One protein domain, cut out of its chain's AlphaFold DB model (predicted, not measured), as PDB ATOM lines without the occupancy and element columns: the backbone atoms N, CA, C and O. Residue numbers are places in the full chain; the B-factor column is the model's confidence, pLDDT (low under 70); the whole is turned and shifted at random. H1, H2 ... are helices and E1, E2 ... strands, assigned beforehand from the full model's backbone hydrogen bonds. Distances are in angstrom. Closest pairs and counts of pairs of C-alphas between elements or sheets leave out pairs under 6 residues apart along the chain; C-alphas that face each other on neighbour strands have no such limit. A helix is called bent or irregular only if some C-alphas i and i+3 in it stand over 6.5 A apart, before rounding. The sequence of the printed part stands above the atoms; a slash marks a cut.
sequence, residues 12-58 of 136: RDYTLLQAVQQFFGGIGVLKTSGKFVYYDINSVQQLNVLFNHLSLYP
ATOM      1  N   ARG A  12     -42.961  58.509  32.883       98.19
ATOM      2  CA  ARG A  12     -44.116  58.019  32.104       98.19
ATOM      3  C   ARG A  12     -43.769  56.793  31.252       98.19
ATOM      4  O   ARG A  12     -44.642  55.969  31.024       98.19
ATOM      5  N   ASP A  13     -42.504  56.655  30.867       98.12
ATOM      6  CA  ASP A  13     -41.994  55.560  30.041       98.12
ATOM      7  C   ASP A  13     -41.329  54.462  30.893       98.12
ATOM      8  O   ASP A  13     -40.515  53.681  30.403       98.12
ATOM      9  N   TYR A  14     -41.652  54.385  32.192       98.25
ATOM     10  CA  TYR A  14     -41.125  53.352  33.091       98.25
ATOM     11  C   TYR A  14     -41.359  51.939  32.549       98.25
ATOM     12  O   TYR A  14     -40.447  51.113  32.545       98.25
ATOM     13  N   THR A  15     -42.566  51.676  32.046       98.06
ATOM     14  CA  THR A  15     -42.947  50.373  31.487       98.06
ATOM     15  C   THR A  15     -42.107  49.998  30.267       98.06
ATOM     16  O   THR A  15     -41.778  48.826  30.099       98.06
ATOM     17  N   LEU A  16     -41.676  50.977  29.461       98.44
ATOM     18  CA  LEU A  16     -40.757  50.742  28.346       98.44
ATOM     19  C   LEU A  16     -39.387  50.275  28.850       98.44
ATOM     20  O   LEU A  16     -38.861  49.286  28.348       98.44
ATOM     21  N   LEU A  17     -38.815  50.933  29.866       98.25
ATOM     22  CA  LEU A  17     -37.540  50.479  30.435       98.25
ATOM     23  C   LEU A  17     -37.659  49.127  31.143       98.25
ATOM     24  O   LEU A  17     -36.714  48.342  31.103       98.25
ATOM     25  N   GLN A  18     -38.815  48.821  31.731       98.31
ATOM     26  CA  GLN A  18     -39.098  47.495  32.277       98.31
ATOM     27  C   GLN A  18     -39.119  46.418  31.186       98.31
ATOM     28  O   GLN A  18     -38.499  45.372  31.362       98.31
ATOM     29  N   ALA A  19     -39.750  46.685  30.040       98.50
ATOM     30  CA  ALA A  19     -39.732  45.772  28.899       98.50
ATOM     31  C   ALA A  19     -38.313  45.584  28.330       98.50
ATOM     32  O   ALA A  19     -37.910  44.461  28.038       98.50
ATOM     33  N   VAL A  20     -37.515  46.656  28.239       98.12
ATOM     34  CA  VAL A  20     -36.102  46.567  27.825       98.12
ATOM     35  C   VAL A  20     -35.288  45.724  28.811       98.12
ATOM     36  O   VAL A  20     -34.512  44.868  28.391       98.12
ATOM     37  N   GLN A  21     -35.476  45.912  30.119       98.06
ATOM     38  CA  GLN A  21     -34.809  45.092  31.131       98.06
ATOM     39  C   GLN A  21     -35.179  43.608  30.981       98.06
ATOM     40  O   GLN A  21     -34.306  42.742  31.037       98.06
ATOM     41  N   GLN A  22     -36.463  43.311  30.764       98.19
ATOM     42  CA  GLN A  22     -36.949  41.949  30.536       98.19
ATOM     43  C   GLN A  22     -36.372  41.334  29.255       98.19
ATOM     44  O   GLN A  22     -35.966  40.175  29.282       98.19
ATOM     45  N   PHE A  23     -36.255  42.110  28.171       97.62
ATOM     46  CA  PHE A  23     -35.617  41.677  26.922       97.62
ATOM     47  C   PHE A  23     -34.175  41.197  27.144       97.62
ATOM     48  O   PHE A  23     -33.776  40.169  26.604       97.62
ATOM     49  N   PHE A  24     -33.410  41.879  28.000       96.81
ATOM     50  CA  PHE A  24     -32.058  41.453  28.377       96.81
ATOM     51  C   PHE A  24     -32.025  40.378  29.482       96.81
ATOM     52  O   PHE A  24     -31.002  40.198  30.142       96.81
ATOM     53  N   GLY A  25     -33.127  39.662  29.723       95.88
ATOM     54  CA  GLY A  25     -33.190  38.585  30.712       95.88
ATOM     55  C   GLY A  25     -33.191  39.073  32.164       95.88
ATOM     56  O   GLY A  25     -32.747  38.358  33.057       95.88
ATOM     57  N   GLY A  26     -33.651  40.300  32.415       96.88
ATOM     58  CA  GLY A  26     -33.761  40.860  33.764       96.88
ATOM     59  C   GLY A  26     -32.467  41.460  34.326       96.88
ATOM     60  O   GLY A  26     -32.446  41.860  35.488       96.88
ATOM     61  N   ILE A  27     -31.387  41.544  33.539       97.38
ATOM     62  CA  ILE A  27     -30.110  42.118  33.996       97.38
ATOM     63  C   ILE A  27     -30.208  43.629  34.232       97.38
ATOM     64  O   ILE A  27     -31.020  44.315  33.616       97.38
ATOM     65  N   GLY A  28     -29.312  44.176  35.054       97.19
ATOM     66  CA  GLY A  28     -29.298  45.596  35.401       97.19
ATOM     67  C   GLY A  28     -30.342  45.973  36.453       97.19
ATOM     68  O   GLY A  28     -31.001  45.120  37.042       97.19
ATOM     69  N   VAL A  29     -30.467  47.271  36.717       97.81
ATOM     70  CA  VAL A  29     -31.324  47.828  37.769       97.81
ATOM     71  C   VAL A  29     -32.113  49.011  37.224       97.81
ATOM     72  O   VAL A  29     -31.541  49.898  36.588       97.81
ATOM     73  N   LEU A  30     -33.410  49.052  37.529       98.06
ATOM     74  CA  LEU A  30     -34.249  50.230  37.331       98.06
ATOM     75  C   LEU A  30     -34.220  51.108  38.579       98.06
ATOM     76  O   LEU A  30     -34.428  50.633  39.693       98.06
ATOM     77  N   LYS A  31     -33.961  52.399  38.393       97.50
ATOM     78  CA  LYS A  31     -33.942  53.395  39.469       97.50
ATOM     79  C   LYS A  31     -34.761  54.597  39.061       97.50
ATOM     80  O   LYS A  31     -34.670  55.050  37.926       97.50
ATOM     81  N   THR A  32     -35.514  55.154  39.991       97.31
ATOM     82  CA  THR A  32     -36.270  56.384  39.767       97.31
ATOM     83  C   THR A  32     -35.603  57.543  40.499       97.31
ATOM     84  O   THR A  32     -35.027  57.383  41.573       97.31
ATOM     85  N   SER A  33     -35.630  58.724  39.889       96.88
ATOM     86  CA  SER A  33     -35.161  59.960  40.512       96.88
ATOM     87  C   SER A  33     -35.956  61.135  39.956       96.88
ATOM     88  O   SER A  33     -35.862  61.471  38.772       96.88
ATOM     89  N   GLY A  34     -36.785  61.741  40.807       96.31
ATOM     90  CA  GLY A  34     -37.710  62.795  40.400       96.31
ATOM     91  C   GLY A  34     -38.636  62.331  39.270       96.31
ATOM     92  O   GLY A  34     -39.374  61.364  39.418       96.31
ATOM     93  N   LYS A  35     -38.578  63.025  38.127       97.56
ATOM     94  CA  LYS A  35     -39.384  62.726  36.929       97.56
ATOM     95  C   LYS A  35     -38.703  61.770  35.946       97.56
ATOM     96  O   LYS A  35     -39.182  61.621  34.825       97.56
ATOM     97  N   PHE A  36     -37.600  61.143  36.339       98.31
ATOM     98  CA  PHE A  36     -36.807  60.285  35.469       98.31
ATOM     99  C   PHE A  36     -36.706  58.866  36.015       98.31
ATOM    100  O   PHE A  36     -36.711  58.635  37.226       98.31
ATOM    101  N   VAL A  37     -36.568  57.923  35.093       98.31
ATOM    102  CA  VAL A  37     -36.241  56.525  35.351       98.31
ATOM    103  C   VAL A  37     -34.962  56.180  34.593       98.31
ATOM    104  O   VAL A  37     -34.766  56.592  33.452       98.31
ATOM    105  N   TYR A  38     -34.086  55.437  35.253       98.31
ATOM    106  CA  TYR A  38     -32.787  55.014  34.763       98.31
ATOM    107  C   TYR A  38     -32.757  53.495  34.721       98.31
ATOM    108  O   TYR A  38     -33.024  52.852  35.734       98.31
ATOM    109  N   TYR A  39     -32.401  52.935  33.574       98.56
ATOM    110  CA  TYR A  39     -32.027  51.540  33.433       98.56
ATOM    111  C   TYR A  39     -30.510  51.438  33.382       98.56
ATOM    112  O   TYR A  39     -29.898  51.910  32.426       98.56
ATOM    113  N   ASP A  40     -29.909  50.846  34.411       97.94
ATOM    114  CA  ASP A  40     -28.462  50.784  34.589       97.94
ATOM    115  C   ASP A  40     -27.930  49.358  34.555       97.94
ATOM    116  O   ASP A  40     -28.413  48.498  35.286       97.94
ATOM    117  N   ILE A  41     -26.846  49.137  33.818       98.00
ATOM    118  CA  ILE A  41     -26.078  47.889  33.854       98.00
ATOM    119  C   ILE A  41     -24.639  48.233  34.234       98.00
ATOM    120  O   ILE A  41     -23.973  48.991  33.528       98.00
ATOM    121  N   ASN A  42     -24.163  47.720  35.369       94.44
ATOM    122  CA  ASN A  42     -22.847  48.052  35.932       94.44
ATOM    123  C   ASN A  42     -22.023  46.834  36.387       94.44
ATOM    124  O   ASN A  42     -20.843  46.981  36.693       94.44
ATOM    125  N   SER A  43     -22.617  45.639  36.442       94.25
ATOM    126  CA  SER A  43     -21.877  44.402  36.698       94.25
ATOM    127  C   SER A  43     -21.086  43.997  35.458       94.25
ATOM    128  O   SER A  43     -21.621  44.020  34.351       94.25
ATOM    129  N   VAL A  44     -19.838  43.558  35.648       93.94
ATOM    130  CA  VAL A  44     -18.985  43.018  34.573       93.94
ATOM    131  C   VAL A  44     -19.694  41.882  33.833       93.94
ATOM    132  O   VAL A  44     -19.754  41.874  32.608       93.94
ATOM    133  N   GLN A  45     -20.309  40.959  34.576       95.06
ATOM    134  CA  GLN A  45     -21.020  39.816  33.998       95.06
ATOM    135  C   GLN A  45     -22.235  40.255  33.172       95.06
ATOM    136  O   GLN A  45     -22.464  39.739  32.084       95.06
ATOM    137  N   GLN A  46     -22.995  41.237  33.658       96.75
ATOM    138  CA  GLN A  46     -24.185  41.726  32.957       96.75
ATOM    139  C   GLN A  46     -23.825  42.584  31.736       96.75
ATOM    140  O   GLN A  46     -24.495  42.510  30.710       96.75
ATOM    141  N   LEU A  47     -22.743  43.364  31.804       97.25
ATOM    142  CA  LEU A  47     -22.237  44.115  30.655       97.25
ATOM    143  C   LEU A  47     -21.812  43.186  29.512       97.25
ATOM    144  O   LEU A  47     -22.080  43.507  28.358       97.25
ATOM    145  N   ASN A  48     -21.258  42.006  29.808       95.75
ATOM    146  CA  ASN A  48     -20.964  41.009  28.774       95.75
ATOM    147  C   ASN A  48     -22.219  40.553  28.012       95.75
ATOM    148  O   ASN A  48     -22.157  40.381  26.797       95.75
ATOM    149  N   VAL A  49     -23.368  40.413  28.684       96.75
ATOM    150  CA  VAL A  49     -24.644  40.077  28.020       96.75
ATOM    151  C   VAL A  49     -25.056  41.185  27.045       96.75
ATOM    152  O   VAL A  49     -25.393  40.904  25.894       96.75
ATOM    153  N   LEU A  50     -24.961  42.450  27.471       97.00
ATOM    154  CA  LEU A  50     -25.210  43.606  26.607       97.00
ATOM    155  C   LEU A  50     -24.254  43.626  25.403       97.00
ATOM    156  O   LEU A  50     -24.681  43.854  24.273       97.00
ATOM    157  N   PHE A  51     -22.960  43.400  25.629       95.75
ATOM    158  CA  PHE A  51     -21.953  43.435  24.569       95.75
ATOM    159  C   PHE A  51     -22.125  42.315  23.553       95.75
ATOM    160  O   PHE A  51     -21.960  42.573  22.365       95.75
ATOM    161  N   ASN A  52     -22.526  41.121  23.991       95.31
ATOM    162  CA  ASN A  52     -22.874  40.034  23.082       95.31
ATOM    163  C   ASN A  52     -24.023  40.447  22.147       95.31
ATOM    164  O   ASN A  52     -23.900  40.336  20.929       95.31
ATOM    165  N   HIS A  53     -25.092  41.039  22.693       95.31
ATOM    166  CA  HIS A  53     -26.192  41.560  21.880       95.31
ATOM    167  C   HIS A  53     -25.723  42.628  20.878       95.31
ATOM    168  O   HIS A  53     -26.032  42.527  19.696       95.31
ATOM    169  N   LEU A  54     -24.934  43.614  21.315       94.00
ATOM    170  CA  LEU A  54     -24.435  44.688  20.441       94.00
ATOM    171  C   LEU A  54     -23.395  44.219  19.410       94.00
ATOM    172  O   LEU A  54     -23.162  44.921  18.428       94.00
ATOM    173  N   SER A  55     -22.783  43.050  19.609       91.62
ATOM    174  CA  SER A  55     -21.920  42.422  18.605       91.62
ATOM    175  C   SER A  55     -22.728  41.781  17.470       91.62
ATOM    176  O   SER A  55     -22.349  41.906  16.307       91.62
ATOM    177  N   LEU A  56     -23.869  41.164  17.802       91.75
ATOM    178  CA  LEU A  56     -24.795  40.543  16.848       91.75
ATOM    179  C   LEU A  56     -25.686  41.574  16.149       91.75
ATOM    180  O   LEU A  56     -26.021  41.421  14.977       91.75
ATOM    181  N   TYR A  57     -26.039  42.643  16.864       92.31
ATOM    182  CA  TYR A  57     -26.881  43.737  16.392       92.31
ATOM    183  C   TYR A  57     -26.144  45.076  16.568       92.31
ATOM    184  O   TYR A  57     -26.405  45.815  17.524       92.31
ATOM    185  N   PRO A  58     -25.187  45.399  15.672       91.00
ATOM    186  CA  PRO A  58     -24.359  46.592  15.798       91.00
ATOM    187  C   PRO A  58     -25.168  47.889  15.798       91.00
ATOM    188  O   PRO A  58     -26.147  48.049  15.072       91.00
TER     189      PRO A  58
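What this domain is: This is residues 12 to 58 of the 136 residues of the protein "LAGLIDADG_2 domain-containing protein" of Rhodobacteraceae bacterium (UniProt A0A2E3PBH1). Helix H1 packs on the antiparallel hairpin E1 and E2; helix H2 follows beyond E2, apart from H1. The printed part has 47 residues, with named elements H1, E1, E2, H2 in order, class mixed. It is elongated, 33 by 19 by 17 A, only just compact, close to loose, radius of gyration of the C-alphas 11.4 A.

How they stand to each other: H1, residues 12 to 23, and E2, residues 36 to 41, have closest C-alphas 14 and 37, 6.2 A. N 31 of E1, residues 29 to 33, and O 38 are within hydrogen-bond range, 2.9 A. E2 and H2, residues 44 to 56, have closest C-alphas 41 and 47, 6.3 A. Within range are 7 of 8 O i to N i+4 pairs in H1, 8 of 9 in H2.

Where its parts are: H1 is 19.1 A long from C-alpha 12 at (-44.116, 58.019, 32.104), irregular, C-alphas 12 and 15 being 7.8 A apart. H2, 18.8 A, ends at C-alpha 56, (-24.795, 40.543, 16.848).

The domain as a whole: The printed part has no cut, no long link, no residue under pLDDT 70.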